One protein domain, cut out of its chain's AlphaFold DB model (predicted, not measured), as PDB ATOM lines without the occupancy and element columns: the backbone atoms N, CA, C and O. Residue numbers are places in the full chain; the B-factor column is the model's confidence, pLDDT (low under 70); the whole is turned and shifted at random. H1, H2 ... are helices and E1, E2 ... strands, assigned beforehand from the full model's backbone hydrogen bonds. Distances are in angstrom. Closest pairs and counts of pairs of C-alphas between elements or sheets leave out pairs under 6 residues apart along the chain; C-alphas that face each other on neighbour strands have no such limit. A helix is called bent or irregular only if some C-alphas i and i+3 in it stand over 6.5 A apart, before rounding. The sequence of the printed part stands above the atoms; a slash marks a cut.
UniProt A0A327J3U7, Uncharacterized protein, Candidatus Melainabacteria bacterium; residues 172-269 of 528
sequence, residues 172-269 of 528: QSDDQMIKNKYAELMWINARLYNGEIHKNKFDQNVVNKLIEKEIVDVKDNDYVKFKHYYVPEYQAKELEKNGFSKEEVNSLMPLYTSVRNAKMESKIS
ATOM      1  N   GLN A 172      46.171  37.331 -22.428       70.06
ATOM      2  CA  GLN A 172      46.431  37.730 -23.813       70.06
ATOM      3  C   GLN A 172      47.549  38.778 -23.955       70.06
ATOM      4  O   GLN A 172      47.939  39.079 -25.075       70.06
ATOM      5  N   SER A 173      48.099  39.306 -22.853       74.38
ATOM      6  CA  SER A 173      49.165  40.319 -22.885       74.38
ATOM      7  C   SER A 173      50.412  39.835 -23.626       74.38
ATOM      8  O   SER A 173      50.887  38.735 -23.361       74.38
ATOM      9  N   ASP A 174      51.034  40.652 -24.475       75.94
ATOM     10  CA  ASP A 174      52.335  40.319 -25.086       75.94
ATOM     11  C   ASP A 174      53.520  40.439 -24.110       75.94
ATOM     12  O   ASP A 174      54.627  39.984 -24.398       75.94
ATOM     13  N   ASP A 175      53.293  40.998 -22.920       77.31
ATOM     14  CA  ASP A 175      54.307  41.163 -21.885       77.31
ATOM     15  C   ASP A 175      54.402  39.909 -20.998       77.31
ATOM     16  O   ASP A 175      53.468  39.546 -20.275       77.31
ATOM     17  N   GLN A 176      55.557  39.236 -21.027       80.75
ATOM     18  CA  GLN A 176      55.769  37.998 -20.274       80.75
ATOM     19  C   GLN A 176      55.660  38.200 -18.755       80.75
ATOM     20  O   GLN A 176      55.186  37.305 -18.053       80.75
ATOM     21  N   MET A 177      56.071  39.359 -18.231       78.88
ATOM     22  CA  MET A 177      55.968  39.653 -16.799       78.88
ATOM     23  C   MET A 177      54.499  39.693 -16.369       78.88
ATOM     24  O   MET A 177      54.122  39.106 -15.355       78.88
ATOM     25  N   ILE A 178      53.664  40.337 -17.181       77.38
ATOM     26  CA  ILE A 178      52.226  40.454 -16.945       77.38
ATOM     27  C   ILE A 178      51.533  39.102 -17.081       77.38
ATOM     28  O   ILE A 178      50.756  38.735 -16.200       77.38
ATOM     29  N   LYS A 179      51.860  38.320 -18.116       79.38
ATOM     30  CA  LYS A 179      51.377  36.936 -18.260       79.38
ATOM     31  C   LYS A 179      51.686  36.098 -17.020       79.38
ATOM     32  O   LYS A 179      50.808  35.395 -16.521       79.38
ATOM     33  N   ASN A 180      52.905  36.207 -16.487       82.69
ATOM     34  CA  ASN A 180      53.309  35.489 -15.278       82.69
ATOM     35  C   ASN A 180      52.502  35.944 -14.051       82.69
ATOM     36  O   ASN A 180      52.045  35.103 -13.280       82.69
ATOM     37  N   LYS A 181      52.271  37.254 -13.892       80.00
ATOM     38  CA  LYS A 181      51.459  37.801 -12.791       80.00
ATOM     39  C   LYS A 181      49.989  37.403 -12.888       80.00
ATOM     40  O   LYS A 181      49.382  37.048 -11.882       80.00
ATOM     41  N   TYR A 182      49.426  37.390 -14.091       81.12
ATOM     42  CA  TYR A 182      48.084  36.868 -14.325       81.12
ATOM     43  C   TYR A 182      47.996  35.373 -13.978       81.12
ATOM     44  O   TYR A 182      47.040  34.940 -13.336       81.12
ATOM     45  N   ALA A 183      48.999  34.577 -14.362       83.62
ATOM     46  CA  ALA A 183      49.041  33.153 -14.039       83.62
ATOM     47  C   ALA A 183      49.145  32.893 -12.524       83.62
ATOM     48  O   ALA A 183      48.498  31.977 -12.016       83.62
ATOM     49  N   GLU A 184      49.901  33.722 -11.800       84.69
ATOM     50  CA  GLU A 184      49.976  33.704 -10.335       84.69
ATOM     51  C   GLU A 184      48.597  33.952  -9.700       84.69
ATOM     52  O   GLU A 184      48.139  33.152  -8.883       84.69
ATOM     53  N   LEU A 185      47.886  34.999 -10.136       82.56
ATOM     54  CA  LEU A 185      46.526  35.299  -9.670       82.56
ATOM     55  C   LEU A 185      45.545  34.173  -9.965       82.56
ATOM     56  O   LEU A 185      44.796  33.758  -9.083       82.56
ATOM     57  N   MET A 186      45.566  33.659 -11.195       86.81
ATOM     58  CA  MET A 186      44.743  32.526 -11.602       86.81
ATOM     59  C   MET A 186      44.963  31.333 -10.668       86.81
ATOM     60  O   MET A 186      43.997  30.708 -10.233       86.81
ATOM     61  N   TRP A 187      46.212  31.037 -10.315       88.25
ATOM     62  CA  TRP A 187      46.529  29.940  -9.410       88.25
ATOM     63  C   TRP A 187      45.969  30.170  -8.000       88.25
ATOM     64  O   TRP A 187      45.340  29.270  -7.433       88.25
ATOM     65  N   ILE A 188      46.153  31.373  -7.444       85.88
ATOM     66  CA  ILE A 188      45.683  31.721  -6.094       85.88
ATOM     67  C   ILE A 188      44.150  31.698  -6.032       85.88
ATOM     68  O   ILE A 188      43.564  31.013  -5.185       85.88
ATOM     69  N   ASN A 189      43.495  32.377  -6.971       87.56
ATOM     70  CA  ASN A 189      42.041  32.464  -7.044       87.56
ATOM     71  C   ASN A 189      41.410  31.092  -7.295       87.56
ATOM     72  O   ASN A 189      40.440  30.745  -6.624       87.56
ATOM     73  N   ALA A 190      41.981  30.259  -8.176       91.00
ATOM     74  CA  ALA A 190      41.473  28.907  -8.421       91.00
ATOM     75  C   ALA A 190      41.447  28.076  -7.135       91.00
ATOM     76  O   ALA A 190      40.474  27.365  -6.869       91.00
ATOM     77  N   ARG A 191      42.497  28.160  -6.305       91.00
ATOM     78  CA  ARG A 191      42.518  27.483  -5.001       91.00
ATOM     79  C   ARG A 191      41.398  27.990  -4.104       91.00
ATOM     80  O   ARG A 191      40.589  27.180  -3.644       91.00
ATOM     81  N   LEU A 192      41.294  29.306  -3.936       88.19
ATOM     82  CA  LEU A 192      40.263  29.922  -3.105       88.19
ATOM     83  C   LEU A 192      38.842  29.545  -3.570       88.19
ATOM     84  O   LEU A 192      38.007  29.153  -2.756       88.19
ATOM     85  N   TYR A 193      38.575  29.570  -4.877       90.62
ATOM     86  CA  TYR A 193      37.271  29.251  -5.483       90.62
ATOM     87  C   TYR A 193      36.927  27.766  -5.399       90.62
ATOM     88  O   TYR A 193      35.773  27.362  -5.212       90.62
ATOM     89  N   ASN A 194      37.949  26.916  -5.404       92.25
ATOM     90  CA  ASN A 194      37.796  25.507  -5.074       92.25
ATOM     91  C   ASN A 194      37.627  25.253  -3.568       92.25
ATOM     92  O   ASN A 194      37.193  24.152  -3.191       92.25
ATOM     93  N   GLY A 195      37.847  26.270  -2.731       91.44
ATOM     94  CA  GLY A 195      37.749  26.231  -1.276       91.44
ATOM     95  C   GLY A 195      38.999  25.679  -0.583       91.44
ATOM     96  O   GLY A 195      38.905  25.182   0.537       91.44
ATOM     97  N   GLU A 196      40.137  25.709  -1.273       92.56
ATOM     98  CA  GLU A 196      41.449  25.292  -0.783       92.56
ATOM     99  C   GLU A 196      42.155  26.481  -0.113       92.56
ATOM    100  O   GLU A 196      42.289  27.544  -0.715       92.56
ATOM    101  N   ILE A 197      42.628  26.293   1.120       89.81
ATOM    102  CA  ILE A 197      43.312  27.316   1.927       89.81
ATOM    103  C   ILE A 197      44.649  26.771   2.402       89.81
ATOM    104  O   ILE A 197      44.742  25.604   2.775       89.81
ATOM    105  N   HIS A 198      45.673  27.617   2.427       90.38
ATOM    106  CA  HIS A 198      46.983  27.241   2.941       90.38
ATOM    107  C   HIS A 198      46.952  27.055   4.473       90.38
ATOM    108  O   HIS A 198      46.386  27.874   5.195       90.38
ATOM    109  N   LYS A 199      47.581  25.994   4.993       91.00
ATOM    110  CA  LYS A 199      47.543  25.619   6.422       91.00
ATOM    111  C   LYS A 199      48.033  26.721   7.365       91.00
ATOM    112  O   LYS A 199      47.469  26.878   8.440       91.00
ATOM    113  N   ASN A 200      49.026  27.511   6.949       88.88
ATOM    114  CA  ASN A 200      49.576  28.621   7.749       88.88
ATOM    115  C   ASN A 200      48.583  29.762   8.046       88.88
ATOM    116  O   ASN A 200      48.918  30.654   8.816       88.88
ATOM    117  N   LYS A 201      47.395  29.763   7.426       85.81
ATOM    118  CA  LYS A 201      46.331  30.738   7.712       85.81
ATOM    119  C   LYS A 201      45.513  30.386   8.944       85.81
ATOM    120  O   LYS A 201      44.708  31.191   9.400       85.81
ATOM    121  N   PHE A 202      45.707  29.189   9.474       86.81
ATOM    122  CA  PHE A 202      45.090  28.728  10.700       86.81
ATOM    123  C   PHE A 202      46.126  28.724  11.821       86.81
ATOM    124  O   PHE A 202      47.320  28.546  11.575       86.81
ATOM    125  N   ASP A 203      45.654  28.825  13.062       89.00
ATOM    126  CA  ASP A 203      46.455  28.378  14.197       89.00
ATOM    127  C   ASP A 203      46.842  26.899  14.000       89.00
ATOM    128  O   ASP A 203      46.021  26.073  13.579       89.00
ATOM    129  N   GLN A 204      48.102  26.566  14.288       91.25
ATOM    130  CA  GLN A 204      48.648  25.239  14.008       91.25
ATOM    131  C   GLN A 204      47.903  24.130  14.767       91.25
ATOM    132  O   GLN A 204      47.697  23.041  14.226       91.25
ATOM    133  N   ASN A 205      47.459  24.398  15.997       92.62
ATOM    134  CA  ASN A 205      46.698  23.434  16.785       92.62
ATOM    135  C   ASN A 205      45.296  23.254  16.199       92.62
ATOM    136  O   ASN A 205      44.821  22.126  16.060       92.62
ATOM    137  N   VAL A 206      44.666  24.355  15.776       94.38
ATOM    138  CA  VAL A 206      43.337  24.333  15.147       94.38
ATOM    139  C   VAL A 206      43.356  23.524  13.850       94.38
ATOM    140  O   VAL A 206      42.492  22.669  13.657       94.38
ATOM    141  N   VAL A 207      44.337  23.733  12.963       94.75
ATOM    142  CA  VAL A 207      44.396  22.986  11.692       94.75
ATOM    143  C   VAL A 207      44.721  21.510  11.885       94.75
ATOM    144  O   VAL A 207      44.118  20.674  11.214       94.75
ATOM    145  N   ASN A 208      45.601  21.167  12.829       95.12
ATOM    146  CA  ASN A 208      45.880  19.769  13.161       95.12
ATOM    147  C   ASN A 208      44.607  19.071  13.648       95.12
ATOM    148  O   ASN A 208      44.247  18.013  13.140       95.12
ATOM    149  N   LYS A 209      43.850  19.725  14.532       96.88
ATOM    150  CA  LYS A 209      42.572  19.218  15.032       96.88
ATOM    151  C   LYS A 209      41.520  19.081  13.931       96.88
ATOM    152  O   LYS A 209      40.784  18.100  13.915       96.88
ATOM    153  N   LEU A 210      41.451  20.020  12.982       96.69
ATOM    154  CA  LEU A 210      40.567  19.908  11.811       96.69
ATOM    155  C   LEU A 210      40.892  18.671  10.961       96.69
ATOM    156  O   LEU A 210      39.970  18.024  10.458       96.69
ATOM    157  N   ILE A 211      42.180  18.353  10.800       96.25
ATOM    158  CA  ILE A 211      42.657  17.174  10.066       96.25
ATOM    159  C   ILE A 211      42.348  15.893  10.853       96.25
ATOM    160  O   ILE A 211      41.753  14.976  10.297       96.25
ATOM    161  N   GLU A 212      42.683  15.845  12.145       96.62
ATOM    162  CA  GLU A 212      42.437  14.695  13.031       96.62
ATOM    163  C   GLU A 212      40.951  14.349  13.158       96.62
ATOM    164  O   GLU A 212      40.578  13.179  13.194       96.62
ATOM    165  N   LYS A 213      40.089  15.369  13.213       96.62
ATOM    166  CA  LYS A 213      38.628  15.213  13.244       96.62
ATOM    167  C   LYS A 213      38.021  14.982  11.864       96.62
ATOM    168  O   LYS A 213      36.802  14.939  11.742       96.62
ATOM    169  N   GLU A 214      38.851  14.864  10.830       96.00
ATOM    170  CA  GLU A 214      38.436  14.620   9.456       96.00
ATOM    171  C   GLU A 214      37.430  15.653   8.908       96.00
ATOM    172  O   GLU A 214      36.619  15.342   8.033       96.00
ATOM    173  N   ILE A 215      37.479  16.894   9.398       96.56
ATOM    174  CA  ILE A 215      36.600  17.996   8.969       96.56
ATOM    175  C   ILE A 215      37.103  18.607   7.649       96.56
ATOM    176  O   ILE A 215      36.323  19.130   6.841       96.56
ATOM    177  N   VAL A 216      38.410  18.507   7.407       96.75
ATOM    178  CA  VAL A 216      39.082  18.968   6.189       96.75
ATOM    179  C   VAL A 216      39.835  17.827   5.506       96.75
ATOM    180  O   VAL A 216      40.316  16.904   6.156       96.75
ATOM    181  N   ASP A 217      39.981  17.921   4.187       96.31
ATOM    182  CA  ASP A 217      40.927  17.128   3.405       96.31
ATOM    183  C   ASP A 217      42.245  17.890   3.250       96.31
ATOM    184  O   ASP A 217      42.232  19.079   2.920       96.31
ATOM    185  N   VAL A 218      43.379  17.197   3.360       94.75
ATOM    186  CA  VAL A 218      44.686  17.743   2.962       94.75
ATOM    187  C   VAL A 218      44.827  17.692   1.436       94.75
ATOM    188  O   VAL A 218      44.490  16.691   0.799       94.75
ATOM    189  N   LYS A 219      45.320  18.780   0.839       92.50
ATOM    190  CA  LYS A 219      45.616  18.930  -0.592       92.50
ATOM    191  C   LYS A 219      47.045  19.436  -0.755       92.50
ATOM    192  O   LYS A 219      47.464  20.309  -0.004       92.50
ATOM    193  N   ASP A 220      47.773  18.900  -1.733       85.81
ATOM    194  CA  ASP A 220      49.122  19.346  -2.118       85.81
ATOM    195  C   ASP A 220      50.075  19.585  -0.923       85.81
ATOM    196  O   ASP A 220      50.839  20.543  -0.928       85.81
ATOM    197  N   ASN A 221      49.987  18.741   0.115       82.56
ATOM    198  CA  ASN A 221      50.689  18.796   1.411       82.56
ATOM    199  C   ASN A 221      50.464  20.041   2.290       82.56
ATOM    200  O   ASN A 221      50.362  19.880   3.506       82.56
ATOM    201  N   ASP A 222      50.288  21.229   1.721       90.62
ATOM    202  CA  ASP A 222      50.253  22.500   2.462       90.62
ATOM    203  C   ASP A 222      48.890  23.195   2.442       90.62
ATOM    204  O   ASP A 222      48.694  24.216   3.102       90.62
ATOM    205  N   TYR A 223      47.911  22.621   1.742       93.19
ATOM    206  CA  TYR A 223      46.550  23.140   1.673       93.19
ATOM    207  C   TYR A 223      45.564  22.224   2.394       93.19
ATOM    208  O   TYR A 223      45.749  21.009   2.497       93.19
ATOM    209  N   VAL A 224      44.482  22.817   2.883       95.31
ATOM    210  CA  VAL A 224      43.317  22.119   3.425       95.31
ATOM    211  C   VAL A 224      42.048  22.589   2.732       95.31
ATOM    212  O   VAL A 224      41.948  23.727   2.272       95.31
ATOM    213  N   LYS A 225      41.065  21.698   2.651       96.00
ATOM    214  CA  LYS A 225      39.752  21.974   2.073       96.00
ATOM    215  C   LYS A 225      38.671  21.387   2.962       96.00
ATOM    216  O   LYS A 225      38.682  20.189   3.216       96.00
ATOM    217  N   PHE A 226      37.714  22.202   3.389       95.56
ATOM    218  CA  PHE A 226      36.567  21.708   4.150       95.56
ATOM    219  C   PHE A 226      35.767  20.697   3.325       95.56
ATOM    220  O   PHE A 226      35.459  20.938   2.153       95.56
ATOM    221  N   LYS A 227      35.415  19.565   3.943       94.88
ATOM    222  CA  LYS A 227      34.590  18.537   3.288       94.88
ATOM    223  C   LYS A 227      33.180  19.050   2.997       94.88
ATOM    224  O   LYS A 227      32.601  18.736   1.957       94.88
ATOM    225  N   HIS A 228      32.659  19.891   3.890       93.12
ATOM    226  CA  HIS A 228      31.320  20.464   3.812       93.12
ATOM    227  C   HIS A 228      31.344  21.976   4.050       93.12
ATOM    228  O   HIS A 228      32.158  22.483   4.815       93.12
ATOM    229  N   TYR A 229      30.433  22.692   3.385       93.38
ATOM    230  CA  TYR A 229      30.307  24.152   3.456       93.38
ATOM    231  C   TYR A 229      28.917  24.551   3.966       93.38
ATOM    232  O   TYR A 229      28.072  25.059   3.224       93.38
ATOM    233  N   TYR A 230      28.664  24.296   5.246       94.06
ATOM    234  CA  TYR A 230      27.439  24.689   5.940       94.06
ATOM    235  C   TYR A 230      27.312  26.203   6.147       94.06
ATOM    236  O   TYR A 230      28.276  26.957   6.007       94.06
ATOM    237  N   VAL A 231      26.111  26.665   6.499       94.50
ATOM    238  CA  VAL A 231      25.927  28.035   7.009       94.50
ATOM    239  C   VAL A 231      26.793  28.258   8.265       94.50
ATOM    240  O   VAL A 231      26.949  27.309   9.042       94.50
ATOM    241  N   PRO A 232      27.393  29.451   8.460       93.62
ATOM    242  CA  PRO A 232      28.387  29.679   9.512       93.62
ATOM    243  C   PRO A 232      27.930  29.285  10.920       93.62
ATOM    244  O   PRO A 232      28.679  28.656  11.660       93.62
ATOM    245  N   GLU A 233      26.680  29.567  11.272       95.19
ATOM    246  CA  GLU A 233      26.117  29.282  12.595       95.19
ATOM    247  C   GLU A 233      26.032  27.777  12.865       95.19
ATOM    248  O   GLU A 233      26.201  27.323  13.996       95.19
ATOM    249  N   TYR A 234      25.765  26.992  11.819       96.94
ATOM    250  CA  TYR A 234      25.750  25.539  11.918       96.94
ATOM    251  C   TYR A 234      27.172  24.983  11.982       96.94
ATOM    252  O   TYR A 234      27.448  24.138  12.827       96.94
ATOM    253  N   GLN A 235      28.091  25.499  11.156       96.81
ATOM    254  CA  GLN A 235      29.498  25.093  11.200       96.81
ATOM    255  C   GLN A 235      30.113  25.332  12.584       96.81
ATOM    256  O   GLN A 235      30.796  24.450  13.096       96.81
ATOM    257  N   ALA A 236      29.842  26.482  13.208       96.62
ATOM    258  CA  ALA A 236      30.318  26.791  14.555       96.62
ATOM    259  C   ALA A 236      29.854  25.735  15.575       96.62
ATOM    260  O   ALA A 236      30.669  25.183  16.308       96.62
ATOM    261  N   LYS A 237      28.565  25.369  15.549       96.62
ATOM    262  CA  LYS A 237      28.009  24.322  16.424       96.62
ATOM    263  C   LYS A 237      28.597  22.941  16.147       96.62
ATOM    264  O   LYS A 237      28.814  22.172  17.079       96.62
ATOM    265  N   GLU A 238      28.834  22.598  14.884       96.12
ATOM    266  CA  GLU A 238      29.473  21.327  14.535       96.12
ATOM    267  C   GLU A 238      30.922  21.273  15.029       96.12
ATOM    268  O   GLU A 238      31.349  20.242  15.543       96.12
ATOM    269  N   LEU A 239      31.668  22.378  14.961       96.69
ATOM    270  CA  LEU A 239      33.014  22.461  15.534       96.69
ATOM    271  C   LEU A 239      32.983  22.271  17.058       96.69
ATOM    272  O   LEU A 239      33.726  21.441  17.577       96.69
ATOM    273  N   GLU A 240      32.079  22.945  17.772       96.69
ATOM    274  CA  GLU A 240      31.917  22.767  19.226       96.69
ATOM    275  C   GLU A 240      31.621  21.302  19.593       96.69
ATOM    276  O   GLU A 240      32.266  20.736  20.478       96.69
ATOM    277  N   LYS A 241      30.718  20.632  18.861       95.88
ATOM    278  CA  LYS A 241      30.429  19.195  19.047       95.88
ATOM    279  C   LYS A 241      31.639  18.299  18.793       95.88
ATOM    280  O   LYS A 241      31.761  17.246  19.412       95.88
ATOM    281  N   ASN A 242      32.535  18.711  17.900       95.44
ATOM    282  CA  ASN A 242      33.786  18.013  17.609       95.44
ATOM    283  C   ASN A 242      34.919  18.376  18.589       95.44
ATOM    284  O   ASN A 242      36.072  17.987  18.382       95.44
ATOM    285  N   GLY A 243      34.589  19.064  19.686       95.88
ATOM    286  CA  GLY A 243      35.489  19.349  20.796       95.88
ATOM    287  C   GLY A 243      36.340  20.598  20.605       95.88
ATOM    288  O   GLY A 243      37.345  20.733  21.303       95.88
ATOM    289  N   PHE A 244      35.996  21.485  19.665       97.75
ATOM    290  CA  PHE A 244      36.644  22.792  19.544       97.75
ATOM    291  C   PHE A 244      36.182  23.726  20.669       97.75
ATOM    292  O   PHE A 244      34.995  23.774  20.997       97.75
ATOM    293  N   SER A 245      37.117  24.455  21.274       96.88
ATOM    294  CA  SER A 245      36.808  25.473  22.273       96.88
ATOM    295  C   SER A 245      36.139  26.680  21.612       96.88
ATOM    296  O   SER A 245      36.284  26.921  20.412       96.88
ATOM    297  N   LYS A 246      35.441  27.494  22.405       95.69
ATOM    298  CA  LYS A 246      34.825  28.732  21.910       95.69
ATOM    299  C   LYS A 246      35.854  29.688  21.289       95.69
ATOM    300  O   LYS A 246      35.550  30.373  20.319       95.69
ATOM    301  N   GLU A 247      37.067  29.727  21.833       95.00
ATOM    302  CA  GLU A 247      38.174  30.548  21.325       95.00
ATOM    303  C   GLU A 247      38.680  30.035  19.973       95.00
ATOM    304  O   GLU A 247      38.825  30.827  19.043       95.00
ATOM    305  N   GLU A 248      38.862  28.716  19.831       95.25
ATOM    306  CA  GLU A 248      39.233  28.081  18.558       95.25
ATOM    307  C   GLU A 248      38.159  28.312  17.482       95.25
ATOM    308  O   GLU A 248      38.473  28.579  16.324       95.25
ATOM    309  N   VAL A 249      36.877  28.237  17.851       95.06
ATOM    310  CA  VAL A 249      35.767  28.523  16.930       95.06
ATOM    311  C   VAL A 249      35.783  29.993  16.514       95.06
ATOM    312  O   VAL A 249      35.715  30.293  15.324       95.06
ATOM    313  N   ASN A 250      35.922  30.917  17.464       89.62
ATOM    314  CA  ASN A 250      35.942  32.349  17.172       89.62
ATOM    315  C   ASN A 250      37.121  32.756  16.275       89.62
ATOM    316  O   ASN A 250      36.951  33.641  15.439       89.62
ATOM    317  N   SER A 251      38.284  32.111  16.408       86.81
ATOM    318  CA  SER A 251      39.435  32.374  15.536       86.81
ATOM    319  C   SER A 251      39.269  31.766  14.136       86.81
ATOM    320  O   SER A 251      39.659  32.378  13.145       86.81
ATOM    321  N   LEU A 252      38.639  30.591  14.028       90.44
ATOM    322  CA  LEU A 252      38.462  29.856  12.772       90.44
ATOM    323  C   LEU A 252      37.337  30.405  11.879       90.44
ATOM    324  O   LEU A 252      37.450  30.428  10.647       90.44
ATOM    325  N   MET A 253      36.212  30.793  12.483       91.50
ATOM    326  CA  MET A 253      34.973  31.088  11.761       91.50
ATOM    327  C   MET A 253      35.054  32.254  10.759       91.50
ATOM    328  O   MET A 253      34.423  32.134   9.701       91.50
ATOM    329  N   PRO A 254      35.815  33.341  11.000       85.25
ATOM    330  CA  PRO A 254      36.010  34.394  10.000       85.25
ATOM    331  C   PRO A 254      36.636  33.871   8.697       85.25
ATOM    332  O   PRO A 254      36.134  34.146   7.602       85.25
ATOM    333  N   LEU A 255      37.680  33.043   8.806       84.94
ATOM    334  CA  LEU A 255      38.367  32.454   7.654       84.94
ATOM    335  C   LEU A 255      37.473  31.443   6.924       84.94
ATOM    336  O   LEU A 255      37.331  31.507   5.701       84.94
ATOM    337  N   TYR A 256      36.803  30.556   7.670       90.56
ATOM    338  CA  TYR A 256      35.825  29.621   7.107       90.56
ATOM    339  C   TYR A 256      34.727  30.349   6.316       90.56
ATOM    340  O   TYR A 256      34.424  29.981   5.179       90.56
ATOM    341  N   THR A 257      34.144  31.399   6.904       88.06
ATOM    342  CA  THR A 257      33.055  32.170   6.290       88.06
ATOM    343  C   THR A 257      33.507  32.816   4.989       88.06
ATOM    344  O   THR A 257      32.806  32.727   3.980       88.06
ATOM    345  N   SER A 258      34.703  33.402   4.990       81.88
ATOM    346  CA  SER A 258      35.279  34.056   3.815       81.88
ATOM    347  C   SER A 258      35.499  33.067   2.670       81.88
ATOM    348  O   SER A 258      35.047  33.294   1.548       81.88
ATOM    349  N   VAL A 259      36.095  31.907   2.951       87.06
ATOM    350  CA  VAL A 259      36.381  30.905   1.911       87.06
ATOM    351  C   VAL A 259      35.118  30.225   1.408       87.06
ATOM    352  O   VAL A 259      34.976  29.970   0.209       87.06
ATOM    353  N   ARG A 260      34.154  29.976   2.295       90.31
ATOM    354  CA  ARG A 260      32.821  29.527   1.897       90.31
ATOM    355  C   ARG A 260      32.187  30.509   0.912       90.31
ATOM    356  O   ARG A 260      31.652  30.072  -0.104       90.31
ATOM    357  N   ASN A 261      32.213  31.805   1.220       85.56
ATOM    358  CA  ASN A 261      31.603  32.824   0.370       85.56
ATOM    359  C   ASN A 261      32.303  32.888  -0.990       85.56
ATOM    360  O   ASN A 261      31.626  32.738  -2.006       85.56
ATOM    361  N   ALA A 262      33.637  32.937  -1.017       84.69
ATOM    362  CA  ALA A 262      34.413  32.920  -2.255       84.69
ATOM    363  C   ALA A 262      34.094  31.697  -3.137       84.69
ATOM    364  O   ALA A 262      33.853  31.823  -4.340       84.69
ATOM    365  N   LYS A 263      33.992  30.503  -2.541       88.44
ATOM    366  CA  LYS A 263      33.592  29.271  -3.242       88.44
ATOM    367  C   LYS A 263      32.179  29.339  -3.833       88.44
ATOM    368  O   LYS A 263      31.907  28.746  -4.875       88.44
ATOM    369  N   MET A 264      31.250  29.996  -3.142       87.25
ATOM    370  CA  MET A 264      29.857  30.104  -3.581       87.25
ATOM    371  C   MET A 264      29.661  31.184  -4.648       87.25
ATOM    372  O   MET A 264      28.838  30.997  -5.546       87.25
ATOM    373  N   GLU A 265      30.403  32.286  -4.552       82.62
ATOM    374  CA  GLU A 265      30.317  33.457  -5.434       82.62
ATOM    375  C   GLU A 265      31.073  33.244  -6.756       82.62
ATOM    376  O   GLU A 265      30.603  33.656  -7.816       82.62
ATOM    377  N   SER A 266      32.157  32.465  -6.740       84.94
ATOM    378  CA  SER A 266      32.952  32.101  -7.926       84.94
ATOM    379  C   SER A 266      32.248  31.193  -8.939       84.94
ATOM    380  O   SER A 266      32.828  30.817  -9.945       84.94
ATOM    381  N   LYS A 267      30.963  30.850  -8.785       85.69
ATOM    382  CA  LYS A 267      30.250  30.030  -9.792       85.69
ATOM    383  C   LYS A 267      30.322  30.605 -11.210       85.69
ATOM    384  O   LYS A 267      30.245  29.847 -12.173       85.69
ATOM    385  N   ILE A 268      30.464  31.924 -11.340       84.81
ATOM    386  CA  ILE A 268      30.596  32.587 -12.638       84.81
ATOM    387  C   ILE A 268      31.939  32.306 -13.334       84.81
ATOM    388  O   ILE A 268      31.951  32.289 -14.562       84.81
ATOM    389  N   SER A 269      33.034  32.022 -12.609       86.81
ATOM    390  CA  SER A 269      34.319  31.661 -13.240       86.81
ATOM    391  C   SER A 269      34.271  30.314 -13.948       86.81
ATOM    392  O   SER A 269      35.017  30.084 -14.892       86.81
TER     393      SER A 269
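What this domain is: This is residues 172 to 269 of the 528 residues of an uncharacterized protein of Candidatus Melainabacteria bacterium (UniProt A0A327J3U7). What shape do these atoms make? A small three-stranded sheet sits near the middle of a rod-like outline, with H2 over E2 and E3 and the long H4 passing close to E1 and E3. H3 folds back on H4 toward one end of the rod, while H1 reaches out as an arm toward the other, its residues 176 to 181 sticking out. What are the parts? The printed part has 98 residues, mostly helix, with four named helices and three named strands in the order H1 E1 H2 E2 E3 H3 H4; the sheet, E1 E3 E2, is antiparallel. It is only just loose, close to compact, with a radius of gyration of the C-alphas of 15.5 A and spans of 53 by 26 by 19 A.

How they stand to each other: How is the sheet paired? E3, residues 223 to 226, is the inner strand, antiparallel to E1, residues 196 to 198, with N 197 and O 224 within hydrogen-bond range at 2.9 A. E2, residues 216 to 219, forms a hairpin with E3, with N 217 and O 225 at 2.8 A. Which helices are on the sheet? H2, residues 204 to 212, has a height over the sheet of 10.0 A and only just stands up from it, rising 42 degrees; E1, H2 and E2 form a split strand-helix-strand unit, a helix between two strands that are not neighbours in the sheet, with E3 between them there, and its crossover is right-handed. H1, residues 176 to 194, only grazes the sheet with residues 188 to 194, and H4, residues 246 to 268, only grazes it with 255 to 263. How do the helices meet? H1 touches H4 at a steep tilt of 64 degrees, opposite ways, with residues 192 to 194 alone; the closest C-alphas, of Tyr 193 and Lys 263, are 4.3 A apart. H3, residues 232 to 241, forms a helical hairpin with H4, at a steep tilt of 42 degrees; their closest C-alphas, of Ala 236 and Val 249, are 6.2 A apart. Are the helix backbones complete? Every O i to N i+4 pair is within hydrogen-bond range in H1, H2 and H3, and 15 of 19 are in H4.

Where its parts are: Where do the long helices lie? H1 runs 26.6 A from C-alpha 176 at (55.769, 37.998, -20.274), and H4 runs 35.0 A to C-alpha 268 at (30.596, 32.587, -12.638). H4 has a kink of 36 degrees near residue 253 and is irregular, with C-alphas 265 and 268 7.3 A apart. How long are the others? H3 measures 14.3 A, H2 12.3 A, E3 10.4 A, E2 9.4 A and E1 6.9 A.

The domain as a whole: How far does it reach? The two C-alphas farthest apart, of Asp 174 and Lys 241, are 53.6 A apart. Is it continuous and confident? The printed part has no cut, and its six links are tight. The mean pLDDT of the printed part is 89.9, and no printed residue is under 70.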